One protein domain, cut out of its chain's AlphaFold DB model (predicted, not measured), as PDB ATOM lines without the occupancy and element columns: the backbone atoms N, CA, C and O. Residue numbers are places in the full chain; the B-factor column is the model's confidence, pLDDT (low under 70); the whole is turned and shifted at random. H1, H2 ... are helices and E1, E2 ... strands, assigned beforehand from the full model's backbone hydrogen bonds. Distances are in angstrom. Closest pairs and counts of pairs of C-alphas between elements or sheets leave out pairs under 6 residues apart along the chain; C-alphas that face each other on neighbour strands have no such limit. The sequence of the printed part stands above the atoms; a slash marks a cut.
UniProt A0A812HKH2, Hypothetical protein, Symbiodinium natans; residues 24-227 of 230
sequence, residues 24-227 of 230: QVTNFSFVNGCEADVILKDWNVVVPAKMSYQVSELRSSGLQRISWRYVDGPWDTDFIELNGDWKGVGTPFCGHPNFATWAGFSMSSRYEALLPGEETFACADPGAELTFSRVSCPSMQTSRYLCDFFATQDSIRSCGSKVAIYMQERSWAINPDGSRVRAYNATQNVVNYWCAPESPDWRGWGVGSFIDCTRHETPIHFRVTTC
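Overview. This is residues 24 to 227 of the 230 residues of the protein "Hypothetical protein" of Symbiodinium natans (UniProt A0A812HKH2). This domain has little regular structure: a sandwich of two partly face-to-face sheets, mixed E4-E1-E10-E7-E8-E9 and antiparallel E3-E2-E5-E6, with H2 running straight into the first residue of E9 and H1 near H2, away from both sheets. The printed part has 204 residues, 68 in named elements of mixed class: E1 to E8, H1, H2, E9, H3, E10. It is compact, radius of gyration of the C-alphas 16.2 A, spanning 43 by 38 by 29 A.

Along the chain. E1, residues 24 to 32, runs 23.8 A from C-alpha 24 at (16.598, -51.298, 24.735). Then come E2 38 to 40, E3 45 to 47, E4 52 to 55, E5 65 to 70, E6 78 to 81, E7 109 to 114, E8 127 to 130, H1 149 to 152, H2 162 to 170, E9 171 to 174, H3 211 to 215. E10, 220 to 226, ends at C-alpha 226 (24.889, -50.123, 46.286).

Arrangement. Parallel E1 and E10 have N 29 and O 222 3.0 A apart. H2 only just grazes the larger sheet with residues 167 to 170. In H2 and H3 every O i to N i+4 pair is within hydrogen-bond range.

Size, cuts and confidence. The printed part has no cut; residues 152 to 155 are under pLDDT 70. Links E6-E7, E7-E8, E8-H1 and E9-H3 are long.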
ATOM      1  N   GLN A  24      17.588 -50.401  24.144       97.12
ATOM      2  CA  GLN A  24      16.598 -51.298  24.735       97.12
ATOM      3  C   GLN A  24      17.134 -51.876  26.052       97.12
ATOM      4  O   GLN A  24      18.093 -52.647  26.041       97.12
ATOM      5  N   VAL A  25      16.478 -51.589  27.181       97.81
ATOM      6  CA  VAL A  25      16.831 -52.226  28.463       97.81
ATOM      7  C   VAL A  25      16.160 -53.593  28.548       97.81
ATOM      8  O   VAL A  25      14.959 -53.697  28.805       97.81
ATOM      9  N   THR A  26      16.922 -54.655  28.307       97.56
ATOM     10  CA  THR A  26      16.420 -56.039  28.270       97.56
ATOM     11  C   THR A  26      16.330 -56.669  29.652       97.56
ATOM     12  O   THR A  26      15.508 -57.557  29.861       97.56
ATOM     13  N   ASN A  27      17.141 -56.191  30.597       97.62
ATOM     14  CA  ASN A  27      17.107 -56.602  31.992       97.62
ATOM     15  C   ASN A  27      17.500 -55.440  32.917       97.62
ATOM     16  O   ASN A  27      18.288 -54.574  32.527       97.62
ATOM     17  N   PHE A  28      16.975 -55.435  34.142       98.25
ATOM     18  CA  PHE A  28      17.345 -54.497  35.194       98.25
ATOM     19  C   PHE A  28      17.571 -55.233  36.513       98.25
ATOM     20  O   PHE A  28      16.659 -55.857  37.054       98.25
ATOM     21  N   SER A  29      18.784 -55.117  37.054       98.50
ATOM     22  CA  SER A  29      19.131 -55.724  38.338       98.50
ATOM     23  C   SER A  29      19.578 -54.685  39.352       98.50
ATOM     24  O   SER A  29      20.443 -53.856  39.058       98.50
ATOM     25  N   PHE A  30      19.078 -54.812  40.574       98.69
ATOM     26  CA  PHE A  30      19.534 -54.045  41.720       98.69
ATOM     27  C   PHE A  30      20.293 -54.955  42.690       98.69
ATOM     28  O   PHE A  30      19.742 -55.935  43.188       98.69
ATOM     29  N   VAL A  31      21.555 -54.640  42.958       98.69
ATOM     30  CA  VAL A  31      22.449 -55.403  43.834       98.69
ATOM     31  C   VAL A  31      22.659 -54.617  45.124       98.69
ATOM     32  O   VAL A  31      23.291 -53.561  45.121       98.69
ATOM     33  N   ASN A  32      22.150 -55.134  46.241       98.75
ATOM     34  CA  ASN A  32      22.385 -54.559  47.557       98.75
ATOM     35  C   ASN A  32      23.687 -55.117  48.149       98.75
ATOM     36  O   ASN A  32      23.701 -56.183  48.762       98.75
ATOM     37  N   GLY A  33      24.791 -54.387  47.993       98.44
ATOM     38  CA  GLY A  33      26.077 -54.735  48.604       98.44
ATOM     39  C   GLY A  33      26.185 -54.362  50.086       98.44
ATOM     40  O   GLY A  33      27.217 -54.624  50.708       98.44
ATOM     41  N   CYS A  34      25.160 -53.742  50.674       98.25
ATOM     42  CA  CYS A  34      25.189 -53.267  52.052       98.25
ATOM     43  C   CYS A  34      25.023 -54.415  53.063       98.25
ATOM     44  O   CYS A  34      24.556 -55.500  52.728       98.25
ATOM     45  N   GLU A  35      25.368 -54.144  54.325       97.75
ATOM     46  CA  GLU A  35      25.061 -55.018  55.478       97.75
ATOM     47  C   GLU A  35      23.627 -54.834  56.009       97.75
ATOM     48  O   GLU A  35      23.243 -55.445  57.000       97.75
ATOM     49  N   ALA A  36      22.847 -53.954  55.380       98.25
ATOM     50  CA  ALA A  36      21.487 -53.621  55.773       98.25
ATOM     51  C   ALA A  36      20.558 -53.658  54.560       98.25
ATOM     52  O   ALA A  36      20.995 -53.491  53.417       98.25
ATOM     53  N   ASP A  37      19.271 -53.841  54.826       98.75
ATOM     54  CA  ASP A  37      18.239 -53.879  53.801       98.75
ATOM     55  C   ASP A  37      18.045 -52.505  53.154       98.75
ATOM     56  O   ASP A  37      18.101 -51.451  53.804       98.75
ATOM     57  N   VAL A  38      17.782 -52.526  51.850       98.75
ATOM     58  CA  VAL A  38      17.579 -51.331  51.032       98.75
ATOM     59  C   VAL A  38      16.211 -51.405  50.375       98.75
ATOM     60  O   VAL A  38      15.856 -52.418  49.785       98.75
ATOM     61  N   ILE A  39      15.445 -50.320  50.447       98.50
ATOM     62  CA  ILE A  39      14.199 -50.181  49.697       98.50
ATOM     63  C   ILE A  39      14.463 -49.477  48.365       98.50
ATOM     64  O   ILE A  39      15.008 -48.372  48.329       98.50
ATOM     65  N   LEU A  40      14.048 -50.115  47.272       97.56
ATOM     66  CA  LEU A  40      14.024 -49.561  45.924       97.56
ATOM     67  C   LEU A  40      12.661 -48.885  45.696       97.56
ATOM     68  O   LEU A  40      11.629 -49.551  45.591       97.56
ATOM     69  N   LYS A  41      12.652 -47.548  45.669       95.69
ATOM     70  CA  LYS A  41      11.460 -46.720  45.923       95.69
ATOM     71  C   LYS A  41      10.316 -46.944  44.937       95.69
ATOM     72  O   LYS A  41       9.200 -47.210  45.369       95.69
ATOM     73  N   ASP A  42      10.577 -46.831  43.635       94.06
ATOM     74  CA  ASP A  42       9.499 -46.805  42.630       94.06
ATOM     75  C   ASP A  42       8.815 -48.164  42.443       94.06
ATOM     76  O   ASP A  42       7.686 -48.230  41.965       94.06
ATOM     77  N   TRP A  43       9.489 -49.239  42.854       95.50
ATOM     78  CA  TRP A  43       8.957 -50.599  42.858       95.50
ATOM     79  C   TRP A  43       8.442 -51.025  44.237       95.50
ATOM     80  O   TRP A  43       7.791 -52.056  44.353       95.50
ATOM     81  N   ASN A  44       8.710 -50.229  45.279       95.44
ATOM     82  CA  ASN A  44       8.396 -50.540  46.672       95.44
ATOM     83  C   ASN A  44       8.903 -51.934  47.103       95.44
ATOM     84  O   ASN A  44       8.224 -52.670  47.818       95.44
ATOM     85  N   VAL A  45      10.102 -52.298  46.641       97.12
ATOM     86  CA  VAL A  45      10.738 -53.588  46.934       97.12
ATOM     87  C   VAL A  45      11.827 -53.390  47.975       97.12
ATOM     88  O   VAL A  45      12.677 -52.516  47.823       97.12
ATOM     89  N   VAL A  46      11.832 -54.234  49.004       98.56
ATOM     90  CA  VAL A  46      12.966 -54.364  49.923       98.56
ATOM     91  C   VAL A  46      13.917 -55.417  49.366       98.56
ATOM     92  O   VAL A  46      13.534 -56.571  49.183       98.56
ATOM     93  N   VAL A  47      15.155 -55.014  49.095       98.69
ATOM     94  CA  VAL A  47      16.250 -55.891  48.686       98.69
ATOM     95  C   VAL A  47      17.089 -56.191  49.928       98.69
ATOM     96  O   VAL A  47      17.722 -55.267  50.454       98.69
ATOM     97  N   PRO A  48      17.105 -57.445  50.419       98.69
ATOM     98  CA  PRO A  48      17.836 -57.778  51.632       98.69
ATOM     99  C   PRO A  48      19.337 -57.498  51.518       98.69
ATOM    100  O   PRO A  48      19.891 -57.462  50.414       98.69
ATOM    101  N   ALA A  49      19.996 -57.312  52.660       98.62
ATOM    102  CA  ALA A  49      21.450 -57.182  52.738       98.62
ATOM    103  C   ALA A  49      22.164 -58.298  51.952       98.62
ATOM    104  O   ALA A  49      21.809 -59.471  52.062       98.62
ATOM    105  N   LYS A  50      23.188 -57.932  51.170       98.38
ATOM    106  CA  LYS A  50      24.004 -58.844  50.339       98.38
ATOM    107  C   LYS A  50      23.245 -59.621  49.261       98.38
ATOM    108  O   LYS A  50      23.785 -60.581  48.712       98.38
ATOM    109  N   MET A  51      22.025 -59.208  48.926       98.62
ATOM    110  CA  MET A  51      21.210 -59.862  47.906       98.62
ATOM    111  C   MET A  51      21.090 -59.019  46.640       98.62
ATOM    112  O   MET A  51      21.314 -57.811  46.627       98.62
ATOM    113  N   SER A  52      20.713 -59.682  45.550       98.38
ATOM    114  CA  SER A  52      20.342 -59.035  44.291       98.38
ATOM    115  C   SER A  52      18.867 -59.267  43.999       98.38
ATOM    116  O   SER A  52      18.321 -60.318  44.337       98.38
ATOM    117  N   TYR A  53      18.236 -58.306  43.337       98.38
ATOM    118  CA  TYR A  53      16.856 -58.383  42.887       98.38
ATOM    119  C   TYR A  53      16.777 -58.061  41.395       98.38
ATOM    120  O   TYR A  53      17.339 -57.064  40.938       98.38
ATOM    121  N   GLN A  54      16.103 -58.925  40.639       98.12
ATOM    122  CA  GLN A  54      15.800 -58.701  39.227       98.12
ATOM    123  C   GLN A  54      14.423 -58.060  39.146       98.12
ATOM    124  O   GLN A  54      13.434 -58.645  39.584       98.12
ATOM    125  N   VAL A  55      14.377 -56.853  38.612       96.38
ATOM    126  CA  VAL A  55      13.147 -56.086  38.489       96.38
ATOM    127  C   VAL A  55      12.498 -56.427  37.158       96.38
ATOM    128  O   VAL A  55      13.141 -56.350  36.113       96.38
ATOM    129  N   SER A  56      11.214 -56.762  37.184       93.81
ATOM    130  CA  SER A  56      10.467 -57.125  35.972       93.81
ATOM    131  C   SER A  56       9.294 -56.187  35.688       93.81
ATOM    132  O   SER A  56       8.771 -56.141  34.576       93.81
ATOM    133  N   GLU A  57       8.895 -55.408  36.685       93.88
ATOM    134  CA  GLU A  57       7.721 -54.564  36.656       93.88
ATOM    135  C   GLU A  57       8.024 -53.203  36.022       93.88
ATOM    136  O   GLU A  57       9.064 -52.578  36.257       93.88
ATOM    137  N   LEU A  58       7.059 -52.712  35.248       94.69
ATOM    138  CA  LEU A  58       7.071 -51.344  34.749       94.69
ATOM    139  C   LEU A  58       6.712 -50.358  35.863       94.69
ATOM    140  O   LEU A  58       5.913 -50.643  36.755       94.69
ATOM    141  N   ARG A  59       7.249 -49.148  35.750       93.06
ATOM    142  CA  ARG A  59       6.979 -48.019  36.630       93.06
ATOM    143  C   ARG A  59       5.948 -47.081  36.023       93.06
ATOM    144  O   ARG A  59       5.956 -46.811  34.823       93.06
ATOM    145  N   SER A  60       5.099 -46.525  36.879       89.81
ATOM    146  CA  SER A  60       4.130 -45.475  36.533       89.81
ATOM    147  C   SER A  60       4.535 -44.083  37.032       89.81
ATOM    148  O   SER A  60       3.895 -43.095  36.683       89.81
ATOM    149  N   SER A  61       5.590 -43.987  37.843       91.50
ATOM    150  CA  SER A  61       6.109 -42.740  38.411       91.50
ATOM    151  C   SER A  61       7.626 -42.823  38.592       91.50
ATOM    152  O   SER A  61       8.213 -43.881  38.363       91.50
ATOM    153  N   GLY A  62       8.271 -41.702  38.937       90.25
ATOM    154  CA  GLY A  62       9.725 -41.675  39.144       90.25
ATOM    155  C   GLY A  62      10.535 -41.991  37.881       90.25
ATOM    156  O   GLY A  62      11.679 -42.411  37.976       90.25
ATOM    157  N   LEU A  63       9.963 -41.790  36.687       95.44
ATOM    158  CA  LEU A  63      10.533 -42.280  35.421       95.44
ATOM    159  C   LEU A  63      11.931 -41.736  35.104       95.44
ATOM    160  O   LEU A  63      12.647 -42.359  34.331       95.44
ATOM    161  N   GLN A  64      12.309 -40.612  35.711       97.12
ATOM    162  CA  GLN A  64      13.574 -39.913  35.476       97.12
ATOM    163  C   GLN A  64      14.659 -40.262  36.496       97.12
ATOM    164  O   GLN A  64      15.766 -39.740  36.413       97.12
ATOM    165  N   ARG A  65      14.371 -41.123  37.480       96.94
ATOM    166  CA  ARG A  65      15.328 -41.474  38.538       96.94
ATOM    167  C   ARG A  65      15.272 -42.947  38.872       96.94
ATOM    168  O   ARG A  65      14.221 -43.551  38.762       96.94
ATOM    169  N   ILE A  66      16.367 -43.523  39.345       97.69
ATOM    170  CA  ILE A  66      16.349 -44.801  40.074       97.69
ATOM    171  C   ILE A  66      16.760 -44.471  41.498       97.69
ATOM    172  O   ILE A  66      17.882 -44.020  41.697       97.69
ATOM    173  N   SER A  67      15.851 -44.635  42.462       97.62
ATOM    174  CA  SER A  67      16.038 -44.136  43.833       97.62
ATOM    175  C   SER A  67      15.966 -45.248  44.874       97.62
ATOM    176  O   SER A  67      15.064 -46.087  44.827       97.62
ATOM    177  N   TRP A  68      16.861 -45.214  45.856       98.06
ATOM    178  CA  TRP A  68      16.921 -46.192  46.939       98.06
ATOM    179  C   TRP A  68      17.317 -45.549  48.272       98.06
ATOM    180  O   TRP A  68      17.884 -44.458  48.318       98.06
ATOM    181  N   ARG A  69      17.012 -46.221  49.382       97.94
ATOM    182  CA  ARG A  69      17.494 -45.850  50.724       97.94
ATOM    183  C   ARG A  69      17.572 -47.074  51.629       97.94
ATOM    184  O   ARG A  69      16.917 -48.075  51.357       97.94
ATOM    185  N   TYR A  70      18.310 -46.979  52.728       98.31
ATOM    186  CA  TYR A  70      18.206 -47.964  53.804       98.31
ATOM    187  C   TYR A  70      16.778 -48.009  54.356       98.31
ATOM    188  O   TYR A  70      16.143 -46.958  54.502       98.31
ATOM    189  N   VAL A  71      16.284 -49.202  54.697       98.12
ATOM    190  CA  VAL A  71      14.965 -49.363  55.337       98.12
ATOM    191  C   VAL A  71      14.916 -48.582  56.657       98.12
ATOM    192  O   VAL A  71      14.050 -47.718  56.813       98.12
ATOM    193  N   ASP A  72      15.921 -48.791  57.515       96.56
ATOM    194  CA  ASP A  72      16.048 -48.198  58.858       96.56
ATOM    195  C   ASP A  72      17.050 -47.026  58.928       96.56
ATOM    196  O   ASP A  72      17.617 -46.729  59.981       96.56
ATOM    197  N   GLY A  73      17.330 -46.376  57.794       95.75
ATOM    198  CA  GLY A  73      18.293 -45.276  57.720       95.75
ATOM    199  C   GLY A  73      17.660 -43.906  57.474       95.75
ATOM    200  O   GLY A  73      16.481 -43.695  57.764       95.75
ATOM    201  N   PRO A  74      18.451 -42.952  56.949       95.81
ATOM    202  CA  PRO A  74      17.952 -41.630  56.601       95.81
ATOM    203  C   PRO A  74      16.752 -41.679  55.639       95.81
ATOM    204  O   PRO A  74      16.607 -42.618  54.850       95.81
ATOM    205  N   TRP A  75      15.859 -40.688  55.735       95.12
ATOM    206  CA  TRP A  75      14.571 -40.725  55.028       95.12
ATOM    207  C   TRP A  75      14.648 -40.268  53.567       95.12
ATOM    208  O   TRP A  75      13.778 -40.652  52.779       95.12
ATOM    209  N   ASP A  76      15.662 -39.481  53.197       96.06
ATOM    210  CA  ASP A  76      15.898 -39.135  51.796       96.06
ATOM    211  C   ASP A  76      16.559 -40.305  51.052       96.06
ATOM    212  O   ASP A  76      17.213 -41.174  51.631       96.06
ATOM    213  N   THR A  77      16.351 -40.342  49.738       96.38
ATOM    214  CA  THR A  77      16.904 -41.381  48.867       96.38
ATOM    215  C   THR A  77      18.184 -40.929  48.193       96.38
ATOM    216  O   THR A  77      18.282 -39.788  47.733       96.38
ATOM    217  N   ASP A  78      19.103 -41.871  48.039       96.75
ATOM    218  CA  ASP A  78      20.143 -41.803  47.022       96.75
ATOM    219  C   ASP A  78      19.509 -42.134  45.668       96.75
ATOM    220  O   ASP A  78      18.515 -42.867  45.603       96.75
ATOM    221  N   PHE A  79      20.038 -41.573  44.583       96.81
ATOM    222  CA  PHE A  79      19.486 -41.834  43.261       96.81
ATOM    223  C   PHE A  79      20.478 -41.612  42.124       96.81
ATOM    224  O   PHE A  79      21.452 -40.863  42.233       96.81
ATOM    225  N   ILE A  80      20.161 -42.248  40.999       97.19
ATOM    226  CA  ILE A  80      20.725 -41.963  39.681       97.19
ATOM    227  C   ILE A  80      19.696 -41.125  38.931       97.19
ATOM    228  O   ILE A  80      18.529 -41.514  38.861       97.19
ATOM    229  N   GLU A  81      20.116 -39.987  38.389       96.94
ATOM    230  CA  GLU A  81      19.314 -39.202  37.455       96.94
ATOM    231  C   GLU A  81      19.462 -39.839  36.073       96.94
ATOM    232  O   GLU A  81      20.575 -40.103  35.627       96.94
ATOM    233  N   LEU A  82      18.350 -40.141  35.411       97.19
ATOM    234  CA  LEU A  82      18.349 -40.833  34.122       97.19
ATOM    235  C   LEU A  82      18.414 -39.867  32.933       97.19
ATOM    236  O   LEU A  82      18.702 -40.306  31.823       97.19
ATOM    237  N   ASN A  83      18.139 -38.572  33.142       95.38
ATOM    238  CA  ASN A  83      18.028 -37.548  32.089       95.38
ATOM    239  C   ASN A  83      17.123 -37.964  30.921       95.38
ATOM    240  O   ASN A  83      17.374 -37.650  29.759       95.38
ATOM    241  N   GLY A  84      16.078 -38.715  31.239       94.88
ATOM    242  CA  GLY A  84      15.129 -39.249  30.283       94.88
ATOM    243  C   GLY A  84      14.127 -40.129  31.005       94.88
ATOM    244  O   GLY A  84      14.447 -40.747  32.022       94.88
ATOM    245  N   ASP A  85      12.909 -40.172  30.483       97.06
ATOM    246  CA  ASP A  85      11.884 -41.049  31.025       97.06
ATOM    247  C   ASP A  85      12.208 -42.498  30.656       97.06
ATOM    248  O   ASP A  85      12.395 -42.834  29.486       97.06
ATOM    249  N   TRP A  86      12.212 -43.379  31.653       97.44
ATOM    250  CA  TRP A  86      12.331 -44.814  31.439       97.44
ATOM    251  C   TRP A  86      11.285 -45.576  32.243       97.44
ATOM    252  O   TRP A  86      11.248 -45.520  33.476       97.44
ATOM    253  N   LYS A  87      10.428 -46.321  31.545       96.94
ATOM    254  CA  LYS A  87       9.311 -47.047  32.165       96.94
ATOM    255  C   LYS A  87       9.724 -48.368  32.799       96.94
ATOM    256  O   LYS A  87       8.961 -48.885  33.600       96.94
ATOM    257  N   GLY A  88      10.905 -48.894  32.496       96.38
ATOM    258  CA  GLY A  88      11.378 -50.170  33.028       96.38
ATOM    259  C   GLY A  88      11.783 -51.152  31.932       96.38
ATOM    260  O   GLY A  88      11.874 -50.801  30.751       96.38
ATOM    261  N   VAL A  89      12.050 -52.389  32.343       97.06
ATOM    262  CA  VAL A  89      12.525 -53.465  31.465       97.06
ATOM    263  C   VAL A  89      11.582 -53.673  30.279       97.06
ATOM    264  O   VAL A  89      10.363 -53.584  30.405       97.06
ATOM    265  N   GLY A  90      12.155 -53.925  29.105       96.25
ATOM    266  CA  GLY A  90      11.405 -54.117  27.867       96.25
ATOM    267  C   GLY A  90      10.965 -52.815  27.192       96.25
ATOM    268  O   GLY A  90      10.357 -52.878  26.124       96.25
ATOM    269  N   THR A  91      11.294 -51.648  27.754       96.50
ATOM    270  CA  THR A  91      11.008 -50.344  27.137       96.50
ATOM    271  C   THR A  91      12.288 -49.623  26.703       96.50
ATOM    272  O   THR A  91      13.323 -49.791  27.362       96.50
ATOM    273  N   PRO A  92      12.234 -48.810  25.628       96.38
ATOM    274  CA  PRO A  92      13.376 -48.013  25.200       96.38
ATOM    275  C   PRO A  92      13.814 -47.024  26.283       96.38
ATOM    276  O   PRO A  92      12.983 -46.404  26.950       96.38
ATOM    277  N   PHE A  93      15.123 -46.851  26.420       97.44
ATOM    278  CA  PHE A  93      15.759 -45.854  27.262       97.44
ATOM    279  C   PHE A  93      16.602 -44.911  26.402       97.44
ATOM    280  O   PHE A  93      17.589 -45.316  25.794       97.44
ATOM    281  N   CYS A  94      16.197 -43.644  26.350       96.81
ATOM    282  CA  CYS A  94      16.835 -42.608  25.528       96.81
ATOM    283  C   CYS A  94      17.599 -41.575  26.381       96.81
ATOM    284  O   CYS A  94      17.939 -40.497  25.897       96.81
ATOM    285  N   GLY A  95      17.771 -41.856  27.675       95.94
ATOM    286  CA  GLY A  95      18.433 -40.964  28.621       95.94
ATOM    287  C   GLY A  95      19.929 -41.243  28.745       95.94
ATOM    288  O   GLY A  95      20.438 -42.252  28.261       95.94
ATOM    289  N   HIS A  96      20.617 -40.341  29.436       96.44
ATOM    290  CA  HIS A  96      22.062 -40.388  29.658       96.44
ATOM    291  C   HIS A  96      22.322 -40.276  31.159       96.44
ATOM    292  O   HIS A  96      22.375 -39.154  31.671       96.44
ATOM    293  N   PRO A  97      22.395 -41.397  31.896       97.25
ATOM    294  CA  PRO A  97      22.432 -41.361  33.347       97.25
ATOM    295  C   PRO A  97      23.606 -40.567  33.917       97.25
ATOM    296  O   PRO A  97      24.689 -40.506  33.336       97.25
ATOM    297  N   ASN A  98      23.401 -39.989  35.095       96.38
ATOM    298  CA  ASN A  98      24.452 -39.409  35.920       96.38
ATOM    299  C   ASN A  98      24.105 -39.527  37.409       96.38
ATOM    300  O   ASN A  98      22.953 -39.731  37.796       96.38
ATOM    301  N   PHE A  99      25.099 -39.338  38.272       94.19
ATOM    302  CA  PHE A  99      24.824 -39.068  39.679       94.19
ATOM    303  C   PHE A  99      24.391 -37.614  39.855       94.19
ATOM    304  O   PHE A  99      24.970 -36.716  39.246       94.19
ATOM    305  N   ALA A 100      23.387 -37.384  40.698       84.88
ATOM    306  CA  ALA A 100      22.885 -36.053  41.029       84.88
ATOM    307  C   ALA A 100      22.759 -35.902  42.551       84.88
ATOM    308  O   ALA A 100      21.673 -35.786  43.112       84.88
ATOM    309  N   THR A 101      23.892 -35.891  43.246       83.38
ATOM    310  CA  THR A 101      23.947 -35.897  44.716       83.38
ATOM    311  C   THR A 101      23.970 -34.493  45.316       83.38
ATOM    312  O   THR A 101      24.802 -34.184  46.161       83.38
ATOM    313  N   TRP A 102      23.064 -33.619  44.871       82.12
ATOM    314  CA  TRP A 102      23.083 -32.195  45.240       82.12
ATOM    315  C   TRP A 102      22.854 -31.935  46.728       82.12
ATOM    316  O   TRP A 102      23.402 -30.995  47.296       82.12
ATOM    317  N   ALA A 103      22.005 -32.758  47.339       87.81
ATOM    318  CA  ALA A 103      21.589 -32.624  48.728       87.81
ATOM    319  C   ALA A 103      22.491 -33.390  49.703       87.81
ATOM    320  O   ALA A 103      22.493 -33.108  50.899       87.81
ATOM    321  N   GLY A 104      23.231 -34.370  49.194       91.56
ATOM    322  CA  GLY A 104      23.893 -35.380  49.996       91.56
ATOM    323  C   GLY A 104      23.657 -36.779  49.451       91.56
ATOM    324  O   GLY A 104      22.995 -36.960  48.425       91.56
ATOM    325  N   PHE A 105      24.243 -37.756  50.133       94.31
ATOM    326  CA  PHE A 105      24.043 -39.177  49.866       94.31
ATOM    327  C   PHE A 105      24.413 -40.025  51.086       94.31
ATOM    328  O   PHE A 105      25.064 -39.552  52.026       94.31
ATOM    329  N   SER A 106      23.958 -41.274  51.093       96.50
ATOM    330  CA  SER A 106      24.135 -42.206  52.208       96.50
ATOM    331  C   SER A 106      24.933 -43.457  51.850       96.50
ATOM    332  O   SER A 106      25.424 -44.133  52.751       96.50
ATOM    333  N   MET A 107      25.068 -43.789  50.568       97.12
ATOM    334  CA  MET A 107      25.696 -45.026  50.114       97.12
ATOM    335  C   MET A 107      26.648 -44.785  48.950       97.12
ATOM    336  O   MET A 107      26.379 -43.984  48.055       97.12
ATOM    337  N   SER A 108      27.731 -45.565  48.918       97.62
ATOM    338  CA  SER A 108      28.472 -45.766  47.677       97.62
ATOM    339  C   SER A 108      27.549 -46.452  46.674       97.62
ATOM    340  O   SER A 108      26.749 -47.310  47.056       97.62
ATOM    341  N   SER A 109      27.662 -46.140  45.395       97.94
ATOM    342  CA  SER A 109      26.883 -46.818  44.368       97.94
ATOM    343  C   SER A 109      27.586 -46.841  43.027       97.94
ATOM    344  O   SER A 109      28.478 -46.044  42.745       97.94
ATOM    345  N   ARG A 110      27.170 -47.789  42.203       98.38
ATOM    346  CA  ARG A 110      27.605 -47.972  40.830       98.38
ATOM    347  C   ARG A 110      26.397 -48.226  39.957       98.38
ATOM    348  O   ARG A 110      25.480 -48.932  40.376       98.38
ATOM    349  N   TYR A 111      26.434 -47.722  38.736       98.69
ATOM    350  CA  TYR A 111      25.556 -48.203  37.685       98.69
ATOM    351  C   TYR A 111      26.324 -48.548  36.421       98.69
ATOM    352  O   TYR A 111      27.350 -47.941  36.126       98.69
ATOM    353  N   GLU A 112      25.822 -49.547  35.703       98.69
ATOM    354  CA  GLU A 112      26.494 -50.180  34.573       98.69
ATOM    355  C   GLU A 112      25.474 -50.554  33.486       98.69
ATOM    356  O   GLU A 112      24.370 -51.011  33.786       98.69
ATOM    357  N   ALA A 113      25.876 -50.395  32.230       98.56
ATOM    358  CA  ALA A 113      25.261 -50.944  31.035       98.56
ATOM    359  C   ALA A 113      26.103 -52.134  30.563       98.56
ATOM    360  O   ALA A 113      27.233 -51.975  30.089       98.56
ATOM    361  N   LEU A 114      25.546 -53.329  30.709       98.69
ATOM    362  CA  LEU A 114      26.195 -54.592  30.369       98.69
ATOM    363  C   LEU A 114      25.556 -55.206  29.132       98.69
ATOM    364  O   LEU A 114      24.389 -54.934  28.833       98.69
ATOM    365  N   LEU A 115      26.296 -56.064  28.435       98.19
ATOM    366  CA  LEU A 115      25.712 -56.891  27.388       98.19
ATOM    367  C   LEU A 115      24.679 -57.857  28.007       98.19
ATOM    368  O   LEU A 115      24.940 -58.452  29.055       98.19
ATOM    369  N   PRO A 116      23.487 -58.027  27.402       97.12
ATOM    370  CA  PRO A 116      22.459 -58.901  27.957       97.12
ATOM    371  C   PRO A 116      22.938 -60.348  28.126       97.12
ATOM    372  O   PRO A 116      23.279 -61.012  27.153       97.12
ATOM    373  N   GLY A 117      22.901 -60.853  29.362       95.00
ATOM    374  CA  GLY A 117      23.325 -62.220  29.688       95.00
ATOM    375  C   GLY A 117      24.834 -62.389  29.892       95.00
ATOM    376  O   GLY A 117      25.285 -63.513  30.109       95.00
ATOM    377  N   GLU A 118      25.597 -61.298  29.863       94.88
ATOM    378  CA  GLU A 118      27.041 -61.288  30.069       94.88
ATOM    379  C   GLU A 118      27.436 -60.335  31.209       94.88
ATOM    380  O   GLU A 118      26.678 -59.463  31.624       94.88
ATOM    381  N   GLU A 119      28.662 -60.488  31.709       95.81
ATOM    382  CA  GLU A 119      29.268 -59.605  32.721       95.81
ATOM    383  C   GLU A 119      30.219 -58.567  32.094       95.81
ATOM    384  O   GLU A 119      31.117 -58.033  32.743       95.81
ATOM    385  N   THR A 120      30.048 -58.311  30.799       97.56
ATOM    386  CA  THR A 120      30.870 -57.425  29.970       97.56
ATOM    387  C   THR A 120      30.127 -56.117  29.695       97.56
ATOM    388  O   THR A 120      28.900 -56.086  29.612       97.56
ATOM    389  N   PHE A 121      30.856 -55.007  29.559       98.44
ATOM    390  CA  PHE A 121      30.257 -53.701  29.277       98.44
ATOM    391  C   PHE A 121      29.726 -53.604  27.840       98.44
ATOM    392  O   PHE A 121      30.373 -54.066  26.902       98.44
ATOM    393  N   ALA A 122      28.564 -52.965  27.666       97.88
ATOM    394  CA  ALA A 122      27.872 -52.887  26.376       97.88
ATOM    395  C   ALA A 122      28.343 -51.754  25.453       97.88
ATOM    396  O   ALA A 122      28.143 -51.835  24.244       97.88
ATOM    397  N   CYS A 123      28.915 -50.679  25.998       97.06
ATOM    398  CA  CYS A 123      29.247 -49.484  25.221       97.06
ATOM    399  C   CYS A 123      30.484 -48.762  25.763       97.06
ATOM    400  O   CYS A 123      31.033 -49.161  26.787       97.06
ATOM    401  N   ALA A 124      30.939 -47.726  25.054       96.75
ATOM    402  CA  ALA A 124      32.182 -47.000  25.329       96.75
ATOM    403  C   ALA A 124      32.171 -46.142  26.611       96.75
ATOM    404  O   ALA A 124      33.233 -45.805  27.136       96.75
ATOM    405  N   ASP A 125      30.992 -45.787  27.118       96.75
ATOM    406  CA  ASP A 125      30.770 -45.027  28.352       96.75
ATOM    407  C   ASP A 125      29.751 -45.741  29.264       96.75
ATOM    408  O   ASP A 125      28.679 -45.208  29.574       96.75
ATOM    409  N   PRO A 126      30.064 -46.979  29.692       97.69
ATOM    410  CA  PRO A 126      29.081 -47.943  30.168       97.69
ATOM    411  C   PRO A 126      28.581 -47.692  31.583       97.69
ATOM    412  O   PRO A 126      27.757 -48.464  32.051       97.69
ATOM    413  N   GLY A 127      29.066 -46.696  32.319       97.88
ATOM    414  CA  GLY A 127      28.635 -46.543  33.703       97.88
ATOM    415  C   GLY A 127      29.481 -45.622  34.550       97.88
ATOM    416  O   GLY A 127      30.434 -44.998  34.085       97.88
ATOM    417  N   ALA A 128      29.125 -45.534  35.821       98.06
ATOM    418  CA  ALA A 128      29.826 -44.701  36.779       98.06
ATOM    419  C   ALA A 128      29.779 -45.286  38.182       98.06
ATOM    420  O   ALA A 128      28.884 -46.057  38.526       98.06
ATOM    421  N   GLU A 129      30.703 -44.822  39.015       97.62
ATOM    422  CA  GLU A 129      30.723 -45.067  40.447       97.62
ATOM    423  C   GLU A 129      30.754 -43.755  41.228       97.62
ATOM    424  O   GLU A 129      31.406 -42.781  40.845       97.62
ATOM    425  N   LEU A 130      30.081 -43.767  42.368       96.31
ATOM    426  CA  LEU A 130      30.196 -42.776  43.418       96.31
ATOM    427  C   LEU A 130      30.560 -43.519  44.699       96.31
ATOM    428  O   LEU A 130      29.762 -44.314  45.192       96.31
ATOM    429  N   THR A 131      31.749 -43.286  45.247       96.00
ATOM    430  CA  THR A 131      32.130 -43.881  46.533       96.00
ATOM    431  C   THR A 131      31.725 -42.982  47.693       96.00
ATOM    432  O   THR A 131      31.696 -41.759  47.594       96.00
ATOM    433  N   PHE A 132      31.393 -43.586  48.823       93.31
ATOM    434  CA  PHE A 132      30.993 -42.895  50.034       93.31
ATOM    435  C   PHE A 132      31.926 -43.272  51.169       93.31
ATOM    436  O   PHE A 132      32.243 -44.440  51.363       93.31
ATOM    437  N   SER A 133      32.296 -42.267  51.954       92.38
ATOM    438  CA  SER A 133      33.053 -42.448  53.178       92.38
ATOM    439  C   SER A 133      32.539 -41.511  54.243       92.38
ATOM    440  O   SER A 133      32.674 -40.288  54.136       92.38
ATOM    441  N   ARG A 134      31.987 -42.091  55.306       90.06
ATOM    442  CA  ARG A 134      31.457 -41.322  56.434       90.06
ATOM    443  C   ARG A 134      32.543 -40.525  57.156       90.06
ATOM    444  O   ARG A 134      32.263 -39.448  57.658       90.06
ATOM    445  N   VAL A 135      33.772 -41.040  57.191       91.19
ATOM    446  CA  VAL A 135      34.896 -40.413  57.908       91.19
ATOM    447  C   VAL A 135      35.423 -39.178  57.179       91.19
ATOM    448  O   VAL A 135      35.838 -38.222  57.827       91.19
ATOM    449  N   SER A 136      35.407 -39.185  55.845       91.94
ATOM    450  CA  SER A 136      35.907 -38.065  55.032       91.94
ATOM    451  C   SER A 136      34.802 -37.167  54.475       91.94
ATOM    452  O   SER A 136      35.099 -36.230  53.737       91.94
ATOM    453  N   CYS A 137      33.539 -37.427  54.827       92.88
ATOM    454  CA  CYS A 137      32.430 -36.552  54.477       92.88
ATOM    455  C   CYS A 137      32.678 -35.137  55.046       92.88
ATOM    456  O   CYS A 137      32.930 -34.998  56.245       92.88
ATOM    457  N   PRO A 138      32.600 -34.075  54.223       92.06
ATOM    458  CA  PRO A 138      32.866 -32.701  54.658       92.06
ATOM    459  C   PRO A 138      31.714 -32.088  55.466       92.06
ATOM    460  O   PRO A 138      31.831 -30.955  55.935       92.06
ATOM    461  N   SER A 139      30.604 -32.809  55.609       90.00
ATOM    462  CA  SER A 139      29.434 -32.404  56.370       90.00
ATOM    463  C   SER A 139      29.069 -33.431  57.442       90.00
ATOM    464  O   SER A 139      29.749 -34.437  57.636       90.00
ATOM    465  N   MET A 140      28.012 -33.145  58.200       87.19
ATOM    466  CA  MET A 140      27.533 -34.035  59.252       87.19
ATOM    467  C   MET A 140      26.368 -34.884  58.754       87.19
ATOM    468  O   MET A 140      25.578 -34.456  57.912       87.19
ATOM    469  N   GLN A 141      26.225 -36.069  59.339       93.25
ATOM    470  CA  GLN A 141      25.008 -36.856  59.203       93.25
ATOM    471  C   GLN A 141      23.815 -36.103  59.799       93.25
ATOM    472  O   GLN A 141      23.903 -35.526  60.886       93.25
ATOM    473  N   THR A 142      22.670 -36.211  59.134       94.19
ATOM    474  CA  THR A 142      21.370 -35.765  59.640       94.19
ATOM    475  C   THR A 142      20.354 -36.908  59.546       94.19
ATOM    476  O   THR A 142      20.701 -38.057  59.268       94.19
ATOM    477  N   SER A 143      19.074 -36.609  59.776       94.56
ATOM    478  CA  SER A 143      17.987 -37.540  59.459       94.56
ATOM    479  C   SER A 143      17.770 -37.723  57.950       94.56
ATOM    480  O   SER A 143      17.086 -38.668  57.564       94.56
ATOM    481  N   ARG A 144      18.326 -36.841  57.107       94.31
ATOM    482  CA  ARG A 144      18.146 -36.844  55.647       94.31
ATOM    483  C   ARG A 144      19.182 -37.702  54.939       94.31
ATOM    484  O   ARG A 144      18.807 -38.586  54.182       94.31
ATOM    485  N   TYR A 145      20.462 -37.493  55.243       95.62
ATOM    486  CA  TYR A 145      21.582 -38.204  54.623       95.62
ATOM    487  C   TYR A 145      22.684 -38.524  55.636       95.62
ATOM    488  O   TYR A 145      22.838 -37.828  56.644       95.62
ATOM    489  N   LEU A 146      23.496 -39.551  55.349       95.19
ATOM    490  CA  LEU A 146      24.732 -39.793  56.109       95.19
ATOM    491  C   LEU A 146      25.818 -38.757  55.796       95.19
ATOM    492  O   LEU A 146      26.633 -38.466  56.669       95.19
ATOM    493  N   CYS A 147      25.798 -38.185  54.593       93.62
ATOM    494  CA  CYS A 147      26.581 -37.020  54.207       93.62
ATOM    495  C   CYS A 147      25.637 -35.946  53.668       93.62
ATOM    496  O   CYS A 147      25.320 -35.945  52.483       93.62
ATOM    497  N   ASP A 148      25.109 -35.092  54.551       92.88
ATOM    498  CA  ASP A 148      24.101 -34.081  54.205       92.88
ATOM    499  C   ASP A 148      24.771 -32.741  53.896       92.88
ATOM    500  O   ASP A 148      25.339 -32.101  54.784       92.88
ATOM    501  N   PHE A 149      24.725 -32.301  52.644       89.19
ATOM    502  CA  PHE A 149      25.398 -31.076  52.212       89.19
ATOM    503  C   PHE A 149      24.667 -29.804  52.644       89.19
ATOM    504  O   PHE A 149      25.277 -28.741  52.731       89.19
ATOM    505  N   PHE A 150      23.386 -29.888  53.007       81.44
ATOM    506  CA  PHE A 150      22.673 -28.744  53.571       81.44
ATOM    507  C   PHE A 150      23.054 -28.467  55.027       81.44
ATOM    508  O   PHE A 150      22.879 -27.341  55.492       81.44
ATOM    509  N   ALA A 151      23.605 -29.453  55.744       74.25
ATOM    510  CA  ALA A 151      23.950 -29.318  57.158       74.25
ATOM    511  C   ALA A 151      25.043 -28.267  57.429       74.25
ATOM    512  O   ALA A 151      25.082 -27.685  58.511       74.25
ATOM    513  N   THR A 152      25.929 -28.011  56.466       66.81
ATOM    514  CA  THR A 152      27.061 -27.082  56.619       66.81
ATOM    515  C   THR A 152      26.834 -25.722  55.961       66.81
ATOM    516  O   THR A 152      27.694 -24.856  56.090       66.81
ATOM    517  N   GLN A 153      25.718 -25.528  55.241       65.88
ATOM    518  CA  GLN A 153      25.502 -24.431  54.273       65.88
ATOM    519  C   GLN A 153      26.558 -24.349  53.150       65.88
ATOM    520  O   GLN A 153      26.453 -23.499  52.264       65.88
ATOM    521  N   ASP A 154      27.549 -25.241  53.163       67.81
ATOM    522  CA  ASP A 154      28.590 -25.352  52.155       67.81
ATOM    523  C   ASP A 154      27.945 -25.958  50.909       67.81
ATOM    524  O   ASP A 154      27.446 -27.082  50.914       67.81
ATOM    525  N   SER A 155      27.871 -25.165  49.846       69.50
ATOM    526  CA  SER A 155      27.075 -25.506  48.675       69.50
ATOM    527  C   SER A 155      27.957 -25.955  47.526       69.50
ATOM    528  O   SER A 155      29.016 -25.384  47.255       69.50
ATOM    529  N   ILE A 156      27.454 -26.902  46.745       79.06
ATOM    530  CA  ILE A 156      28.017 -27.223  45.432       79.06
ATOM    531  C   ILE A 156      27.848 -26.090  44.410       79.06
ATOM    532  O   ILE A 156      28.364 -26.175  43.308       79.06
ATOM    533  N   ARG A 157      27.205 -24.971  44.768       83.50
ATOM    534  CA  ARG A 157      27.188 -23.747  43.947       83.50
ATOM    535  C   ARG A 157      28.572 -23.169  43.650       83.50
ATOM    536  O   ARG A 157      28.691 -22.386  42.718       83.50
ATOM    537  N   SER A 158      29.597 -23.536  44.421       87.69
ATOM    538  CA  SER A 158      30.994 -23.225  44.117       87.69
ATOM    539  C   SER A 158      31.782 -24.510  43.908       87.69
ATOM    540  O   SER A 158      31.775 -25.386  44.771       87.69
ATOM    541  N   CYS A 159      32.516 -24.598  42.798       88.88
ATOM    542  CA  CYS A 159      33.419 -25.724  42.537       88.88
ATOM    543  C   CYS A 159      34.599 -25.801  43.515       88.88
ATOM    544  O   CYS A 159      35.216 -26.854  43.628       88.88
ATOM    545  N   GLY A 160      34.900 -24.713  44.228       90.06
ATOM    546  CA  GLY A 160      35.920 -24.687  45.275       90.06
ATOM    547  C   GLY A 160      35.417 -25.101  46.661       90.06
ATOM    548  O   GLY A 160      36.207 -25.104  47.604       90.06
ATOM    549  N   SER A 161      34.125 -25.411  46.830       91.00
ATOM    550  CA  SER A 161      33.604 -25.825  48.136       91.00
ATOM    551  C   SER A 161      34.116 -27.211  48.526       91.00
ATOM    552  O   SER A 161      34.392 -28.062  47.676       91.00
ATOM    553  N   LYS A 162      34.211 -27.473  49.834       91.69
ATOM    554  CA  LYS A 162      34.651 -28.784  50.343       91.69
ATOM    555  C   LYS A 162      33.750 -29.916  49.857       91.69
ATOM    556  O   LYS A 162      34.231 -31.010  49.589       91.69
ATOM    557  N   VAL A 163      32.454 -29.637  49.731       90.94
ATOM    558  CA  VAL A 163      31.461 -30.579  49.208       90.94
ATOM    559  C   VAL A 163      31.725 -30.897  47.738       90.94
ATOM    560  O   VAL A 163      31.748 -32.071  47.373       90.94
ATOM    561  N   ALA A 164      31.973 -29.880  46.908       90.88
ATOM    562  CA  ALA A 164      32.263 -30.084  45.493       90.88
ATOM    563  C   ALA A 164      33.563 -30.872  45.283       90.88
ATOM    564  O   ALA A 164      33.591 -31.818  44.497       90.88
ATOM    565  N   ILE A 165      34.615 -30.538  46.037       92.19
ATOM    566  CA  ILE A 165      35.893 -31.267  46.014       92.19
ATOM    567  C   ILE A 165      35.681 -32.725  46.439       92.19
ATOM    568  O   ILE A 165      36.093 -33.636  45.726       92.19
ATOM    569  N   TYR A 166      34.965 -32.962  47.542       92.75
ATOM    570  CA  TYR A 166      34.645 -34.312  48.005       92.75
ATOM    571  C   TYR A 166      33.885 -35.120  46.945       92.75
ATOM    572  O   TYR A 166      34.270 -36.243  46.630       92.75
ATOM    573  N   MET A 167      32.835 -34.552  46.342       91.62
ATOM    574  CA  MET A 167      32.085 -35.218  45.272       91.62
ATOM    575  C   MET A 167      32.969 -35.531  44.066       91.62
ATOM    576  O   MET A 167      32.886 -36.634  43.522       91.62
ATOM    577  N   GLN A 168      33.827 -34.596  43.657       91.94
ATOM    578  CA  GLN A 168      34.763 -34.803  42.557       91.94
ATOM    579  C   GLN A 168      35.729 -35.956  42.854       91.94
ATOM    580  O   GLN A 168      35.933 -36.820  42.003       91.94
ATOM    581  N   GLU A 169      36.294 -36.009  44.061       93.62
ATOM    582  CA  GLU A 169      37.243 -37.047  44.483       93.62
ATOM    583  C   GLU A 169      36.610 -38.441  44.584       93.62
ATOM    584  O   GLU A 169      37.302 -39.458  44.452       93.62
ATOM    585  N   ARG A 170      35.290 -38.492  44.755       94.44
ATOM    586  CA  ARG A 170      34.508 -39.712  44.960       94.44
ATOM    587  C   ARG A 170      33.748 -40.195  43.727       94.44
ATOM    588  O   ARG A 170      33.188 -41.285  43.763       94.44
ATOM    589  N   SER A 171      33.754 -39.421  42.645       95.19
ATOM    590  CA  SER A 171      33.052 -39.742  41.399       95.19
ATOM    591  C   SER A 171      34.010 -40.306  40.347       95.19
ATOM    592  O   SER A 171      35.061 -39.715  40.076       95.19
ATOM    593  N   TRP A 172      33.638 -41.426  39.729       97.06
ATOM    594  CA  TRP A 172      34.464 -42.143  38.757       97.06
ATOM    595  C   TRP A 172      33.648 -42.582  37.540       97.06
ATOM    596  O   TRP A 172      32.600 -43.207  37.676       97.06
ATOM    597  N   ALA A 173      34.154 -42.286  36.348       97.62
ATOM    598  CA  ALA A 173      33.736 -42.902  35.097       97.62
ATOM    599  C   ALA A 173      34.332 -44.305  34.987       97.62
ATOM    600  O   ALA A 173      35.510 -44.511  35.289       97.62
ATOM    601  N   ILE A 174      33.510 -45.249  34.536       97.88
ATOM    602  CA  ILE A 174      33.925 -46.607  34.191       97.88
ATOM    603  C   ILE A 174      34.095 -46.657  32.674       97.88
ATOM    604  O   ILE A 174      33.196 -46.226  31.956       97.88
ATOM    605  N   ASN A 175      35.223 -47.168  32.185       96.75
ATOM    606  CA  ASN A 175      35.450 -47.425  30.757       96.75
ATOM    607  C   ASN A 175      35.250 -48.919  30.418       96.75
ATOM    608  O   ASN A 175      35.206 -49.750  31.327       96.75
ATOM    609  N   PRO A 176      35.191 -49.303  29.126       96.62
ATOM    610  CA  PRO A 176      34.959 -50.692  28.708       96.62
ATOM    611  C   PRO A 176      36.017 -51.698  29.176       96.62
ATOM    612  O   PRO A 176      35.742 -52.890  29.260       96.62
ATOM    613  N   ASP A 177      37.229 -51.233  29.480       96.19
ATOM    614  CA  ASP A 177      38.310 -52.049  30.039       96.19
ATOM    615  C   ASP A 177      38.223 -52.204  31.572       96.19
ATOM    616  O   ASP A 177      39.106 -52.799  32.188       96.19
ATOM    617  N   GLY A 178      37.179 -51.651  32.198       95.25
ATOM    618  CA  GLY A 178      36.983 -51.625  33.646       95.25
ATOM    619  C   GLY A 178      37.811 -50.571  34.380       95.25
ATOM    620  O   GLY A 178      37.749 -50.499  35.609       95.25
ATOM    621  N   SER A 179      38.581 -49.737  33.671       96.69
ATOM    622  CA  SER A 179      39.337 -48.661  34.310       96.69
ATOM    623  C   SER A 179      38.411 -47.609  34.931       96.69
ATOM    624  O   SER A 179      37.376 -47.243  34.367       96.69
ATOM    625  N   ARG A 180      38.822 -47.109  36.106       96.00
ATOM    626  CA  ARG A 180      38.158 -46.032  36.854       96.00
ATOM    627  C   ARG A 180      38.922 -44.731  36.635       96.00
ATOM    628  O   ARG A 180      40.066 -44.600  37.069       96.00
ATOM    629  N   VAL A 181      38.301 -43.764  35.969       95.81
ATOM    630  CA  VAL A 181      38.902 -42.458  35.639       95.81
ATOM    631  C   VAL A 181      37.944 -41.318  35.988       95.81
ATOM    632  O   VAL A 181      36.812 -41.554  36.388       95.81
ATOM    633  N   ARG A 182      38.373 -40.056  35.877       92.00
ATOM    634  CA  ARG A 182      37.514 -38.900  36.223       92.00
ATOM    635  C   ARG A 182      36.528 -38.501  35.127       92.00
ATOM    636  O   ARG A 182      35.489 -37.925  35.435       92.00
ATOM    637  N   ALA A 183      36.856 -38.801  33.878       93.31
ATOM    638  CA  ALA A 183      36.032 -38.517  32.714       93.31
ATOM    639  C   ALA A 183      36.134 -39.677  31.724       93.31
ATOM    640  O   ALA A 183      37.204 -40.272  31.602       93.31
ATOM    641  N   TYR A 184      35.050 -39.992  31.023       92.44
ATOM    642  CA  TYR A 184      35.024 -41.070  30.036       92.44
ATOM    643  C   TYR A 184      36.062 -40.844  28.942       92.44
ATOM    644  O   TYR A 184      36.137 -39.755  28.368       92.44
ATOM    645  N   ASN A 185      36.808 -41.886  28.575       90.62
ATOM    646  CA  ASN A 185      37.828 -41.769  27.529       90.62
ATOM    647  C   ASN A 185      37.215 -41.368  26.177       90.62
ATOM    648  O   ASN A 185      37.793 -40.558  25.451       90.62
ATOM    649  N   ALA A 186      36.030 -41.901  25.866       87.44
ATOM    650  CA  ALA A 186      35.361 -41.711  24.581       87.44
ATOM    651  C   ALA A 186      34.718 -40.325  24.405       87.44
ATOM    652  O   ALA A 186      34.716 -39.793  23.296       87.44
ATOM    653  N   THR A 187      34.170 -39.737  25.473       85.62
ATOM    654  CA  THR A 187      33.370 -38.498  25.391       85.62
ATOM    655  C   THR A 187      33.981 -37.318  26.141       85.62
ATOM    656  O   THR A 187      33.585 -36.185  25.889       85.62
ATOM    657  N   GLN A 188      34.936 -37.556  27.048       88.19
ATOM    658  CA  GLN A 188      35.439 -36.584  28.030       88.19
ATOM    659  C   GLN A 188      34.362 -36.051  28.994       88.19
ATOM    660  O   GLN A 188      34.629 -35.127  29.767       88.19
ATOM    661  N   ASN A 189      33.164 -36.645  28.996       90.25
ATOM    662  CA  ASN A 189      32.128 -36.311  29.961       90.25
ATOM    663  C   ASN A 189      32.495 -36.831  31.346       90.25
ATOM    664  O   ASN A 189      33.198 -37.832  31.498       90.25
ATOM    665  N   VAL A 190      31.968 -36.163  32.362       91.94
ATOM    666  CA  VAL A 190      32.070 -36.587  33.757       91.94
ATOM    667  C   VAL A 190      30.765 -37.247  34.200       91.94
ATOM    668  O   VAL A 190      29.743 -37.188  33.518       91.94
ATOM    669  N   VAL A 191      30.791 -37.896  35.360       92.38
ATOM    670  CA  VAL A 191      29.669 -38.733  35.817       92.38
ATOM    671  C   VAL A 191      28.698 -38.034  36.763       92.38
ATOM    672  O   VAL A 191      27.660 -38.596  37.114       92.38
ATOM    673  N   ASN A 192      29.053 -36.838  37.229       89.75
ATOM    674  CA  ASN A 192      28.313 -36.088  38.238       89.75
ATOM    675  C   ASN A 192      28.574 -34.587  38.072       89.75
ATOM    676  O   ASN A 192      29.702 -34.179  37.786       89.75
ATOM    677  N   TYR A 193      27.555 -33.769  38.328       85.25
ATOM    678  CA  TYR A 193      27.730 -32.341  38.574       85.25
ATOM    679  C   TYR A 193      28.215 -32.151  40.014       85.25
ATOM    680  O   TYR A 193      27.417 -31.926  40.921       85.25
ATOM    681  N   TRP A 194      29.526 -32.249  40.249       86.50
ATOM    682  CA  TRP A 194      30.079 -31.996  41.589       86.50
ATOM    683  C   TRP A 194      29.946 -30.536  42.028       86.50
ATOM    684  O   TRP A 194      29.999 -30.238  43.216       86.50
ATOM    685  N   CYS A 195      29.750 -29.625  41.077       87.06
ATOM    686  CA  CYS A 195      29.371 -28.250  41.334       87.06
ATOM    687  C   CYS A 195      28.359 -27.745  40.311       87.06
ATOM    688  O   CYS A 195      28.141 -28.360  39.266       87.06
ATOM    689  N   ALA A 196      27.727 -26.626  40.640       85.06
ATOM    690  CA  ALA A 196      26.660 -26.060  39.851       85.06
ATOM    691  C   ALA A 196      27.188 -25.380  38.576       85.06
ATOM    692  O   ALA A 196      28.215 -24.697  38.651       85.06
ATOM    693  N   PRO A 197      26.507 -25.517  37.421       85.12
ATOM    694  CA  PRO A 197      26.912 -24.855  36.181       85.12
ATOM    695  C   PRO A 197      26.989 -23.327  36.277       85.12
ATOM    696  O   PRO A 197      27.701 -22.708  35.492       85.12
ATOM    697  N   GLU A 198      26.283 -22.708  37.229       84.94
ATOM    698  CA  GLU A 198      26.383 -21.272  37.509       84.94
ATOM    699  C   GLU A 198      27.652 -20.860  38.280       84.94
ATOM    700  O   GLU A 198      27.899 -19.665  38.448       84.94
ATOM    701  N   SER A 199      28.449 -21.815  38.770       85.50
ATOM    702  CA  SER A 199      29.712 -21.536  39.459       85.50
ATOM    703  C   SER A 199      30.687 -20.818  38.514       85.50
ATOM    704  O   SER A 199      30.888 -21.287  37.393       85.50
ATOM    705  N   PRO A 200      31.381 -19.749  38.953       85.56
ATOM    706  CA  PRO A 200      32.363 -19.050  38.116       85.56
ATOM    707  C   PRO A 200      33.535 -19.947  37.689       85.56
ATOM    708  O   PRO A 200      34.136 -19.718  36.644       85.56
ATOM    709  N   ASP A 201      33.826 -20.990  38.471       84.69
ATOM    710  CA  ASP A 201      34.893 -21.959  38.201       84.69
ATOM    711  C   ASP A 201      34.401 -23.216  37.450       84.69
ATOM    712  O   ASP A 201      35.140 -24.199  37.314       84.69
ATOM    713  N   TRP A 202      33.147 -23.228  36.977       84.56
ATOM    714  CA  TRP A 202      32.618 -24.320  36.160       84.56
ATOM    715  C   TRP A 202      33.313 -24.352  34.797       84.56
ATOM    716  O   TRP A 202      33.306 -23.375  34.050       84.56
ATOM    717  N   ARG A 203      33.894 -25.498  34.427       85.62
ATOM    718  CA  ARG A 203      34.665 -25.621  33.176       85.62
ATOM    719  C   ARG A 203      33.835 -26.004  31.950       85.62
ATOM    720  O   ARG A 203      34.412 -26.317  30.913       85.62
ATOM    721  N   GLY A 204      32.507 -26.017  32.055       81.44
ATOM    722  CA  GLY A 204      31.641 -26.409  30.940       81.44
ATOM    723  C   GLY A 204      31.657 -27.911  30.645       81.44
ATOM    724  O   GLY A 204      31.499 -28.295  29.491       81.44
ATOM    725  N   TRP A 205      31.890 -28.764  31.650       82.50
ATOM    726  CA  TRP A 205      31.930 -30.213  31.439       82.50
ATOM    727  C   TRP A 205      30.572 -30.755  30.985       82.50
ATOM    728  O   TRP A 205      29.534 -30.391  31.537       82.50
ATOM    729  N   GLY A 206      30.586 -31.667  30.012       87.50
ATOM    730  CA  GLY A 206      29.434 -32.520  29.742       87.50
ATOM    731  C   GLY A 206      29.274 -33.545  30.861       87.50
ATOM    732  O   GLY A 206      30.266 -34.039  31.401       87.50
ATOM    733  N   VAL A 207      28.032 -33.862  31.221       91.62
ATOM    734  CA  VAL A 207      27.720 -34.851  32.259       91.62
ATOM    735  C   VAL A 207      26.757 -35.877  31.693       91.62
ATOM    736  O   VAL A 207      25.721 -35.509  31.142       91.62
ATOM    737  N   GLY A 208      27.105 -37.150  31.833       93.00
ATOM    738  CA  GLY A 208      26.260 -38.251  31.391       93.00
ATOM    739  C   GLY A 208      27.061 -39.428  30.855       93.00
ATOM    740  O   GLY A 208      28.156 -39.255  30.315       93.00
ATOM    741  N   SER A 209      26.475 -40.607  31.007       96.44
ATOM    742  CA  SER A 209      26.941 -41.887  30.481       96.44
ATOM    743  C   SER A 209      25.985 -42.421  29.409       96.44
ATOM    744  O   SER A 209      24.953 -41.812  29.121       96.44
ATOM    745  N   PHE A 210      26.273 -43.620  28.896       97.12
ATOM    746  CA  PHE A 210      25.429 -44.377  27.963       97.12
ATOM    747  C   PHE A 210      25.170 -43.652  26.633       97.12
ATOM    748  O   PHE A 210      24.284 -44.057  25.885       97.12
ATOM    749  N   ILE A 211      25.928 -42.609  26.297       95.81
ATOM    750  CA  ILE A 211      25.788 -41.887  25.027       95.81
ATOM    751  C   ILE A 211      26.130 -42.817  23.871       95.81
ATOM    752  O   ILE A 211      25.480 -42.780  22.829       95.81
ATOM    753  N   ASP A 212      27.143 -43.662  24.044       96.44
ATOM    754  CA  ASP A 212      27.502 -44.655  23.041       96.44
ATOM    755  C   ASP A 212      26.434 -45.756  22.939       96.44
ATOM    756  O   ASP A 212      26.075 -46.163  21.835       96.44
ATOM    757  N   CYS A 213      25.855 -46.164  24.074       97.00
ATOM    758  CA  CYS A 213      24.749 -47.122  24.128       97.00
ATOM    759  C   CYS A 213      23.496 -46.608  23.387       97.00
ATOM    760  O   CYS A 213      22.899 -47.348  22.607       97.00
ATOM    761  N   THR A 214      23.080 -45.359  23.619       96.56
ATOM    762  CA  THR A 214      21.885 -44.776  22.983       96.56
ATOM    763  C   THR A 214      22.121 -44.480  21.507       96.56
ATOM    764  O   THR A 214      21.269 -44.803  20.683       96.56
ATOM    765  N   ARG A 215      23.295 -43.945  21.145       95.50
ATOM    766  CA  ARG A 215      23.670 -43.645  19.754       95.50
ATOM    767  C   ARG A 215      23.676 -44.878  18.855       95.50
ATOM    768  O   ARG A 215      23.321 -44.765  17.687       95.50
ATOM    769  N   HIS A 216      24.109 -46.020  19.378       96.31
ATOM    770  CA  HIS A 216      24.184 -47.270  18.622       96.31
ATOM    771  C   HIS A 216      22.992 -48.200  18.867       96.31
ATOM    772  O   HIS A 216      23.009 -49.332  18.391       96.31
ATOM    773  N   GLU A 217      21.974 -47.739  19.605       96.88
ATOM    774  CA  GLU A 217      20.786 -48.525  19.973       96.88
ATOM    775  C   GLU A 217      21.142 -49.883  20.610       96.88
ATOM    776  O   GLU A 217      20.405 -50.866  20.501       96.88
ATOM    777  N   THR A 218      22.291 -49.953  21.289       97.25
ATOM    778  CA  THR A 218      22.825 -51.194  21.852       97.25
ATOM    779  C   THR A 218      21.888 -51.683  22.949       97.25
ATOM    780  O   THR A 218      21.650 -50.932  23.895       97.25
ATOM    781  N   PRO A 219      21.346 -52.911  22.890       97.81
ATOM    782  CA  PRO A 219      20.559 -53.460  23.988       97.81
ATOM    783  C   PRO A 219      21.418 -53.641  25.240       97.81
ATOM    784  O   PRO A 219      22.553 -54.105  25.142       97.81
ATOM    785  N   ILE A 220      20.873 -53.329  26.415       98.50
ATOM    786  CA  ILE A 220      21.625 -53.376  27.675       98.50
ATOM    787  C   ILE A 220      20.894 -54.150  28.767       98.50
ATOM    788  O   ILE A 220      19.669 -54.092  28.899       98.50
ATOM    789  N   HIS A 221      21.673 -54.809  29.616       98.44
ATOM    790  CA  HIS A 221      21.303 -55.069  31.000       98.44
ATOM    791  C   HIS A 221      21.773 -53.878  31.835       98.44
ATOM    792  O   HIS A 221      22.969 -53.637  31.988       98.44
ATOM    793  N   PHE A 222      20.823 -53.117  32.372       98.56
ATOM    794  CA  PHE A 222      21.109 -52.029  33.300       98.56
ATOM    795  C   PHE A 222      21.287 -52.627  34.707       98.56
ATOM    796  O   PHE A 222      20.361 -53.208  35.274       98.56
ATOM    797  N   ARG A 223      22.471 -52.506  35.302       98.75
ATOM    798  CA  ARG A 223      22.725 -52.904  36.691       98.75
ATOM    799  C   ARG A 223      22.963 -51.689  37.576       98.75
ATOM    800  O   ARG A 223      23.703 -50.788  37.201       98.75
ATOM    801  N   VAL A 224      22.376 -51.693  38.771       98.69
ATOM    802  CA  VAL A 224      22.705 -50.764  39.862       98.69
ATOM    803  C   VAL A 224      23.204 -51.572  41.051       98.69
ATOM    804  O   VAL A 224      22.565 -52.543  41.442       98.69
ATOM    805  N   THR A 225      24.329 -51.168  41.631       98.75
ATOM    806  CA  THR A 225      24.933 -51.794  42.811       98.75
ATOM    807  C   THR A 225      25.131 -50.747  43.899       98.75
ATOM    808  O   THR A 225      25.707 -49.695  43.633       98.75
ATOM    809  N   THR A 226      24.700 -51.018  45.130       98.50
ATOM    810  CA  THR A 226      24.889 -50.123  46.286       98.50
ATOM    811  C   THR A 226      25.898 -50.680  47.284       98.50
ATOM    812  O   THR A 226      26.182 -51.875  47.296       98.50
ATOM    813  N   CYS A 227      26.457 -49.801  48.118       97.75
ATOM    814  CA  CYS A 227      27.536 -50.092  49.062       97.75
ATOM    815  C   CYS A 227      28.729 -50.809  48.415       97.75
ATOM    816  O   CYS A 227      29.267 -51.771  48.962       97.75
TER     817      CYS A 227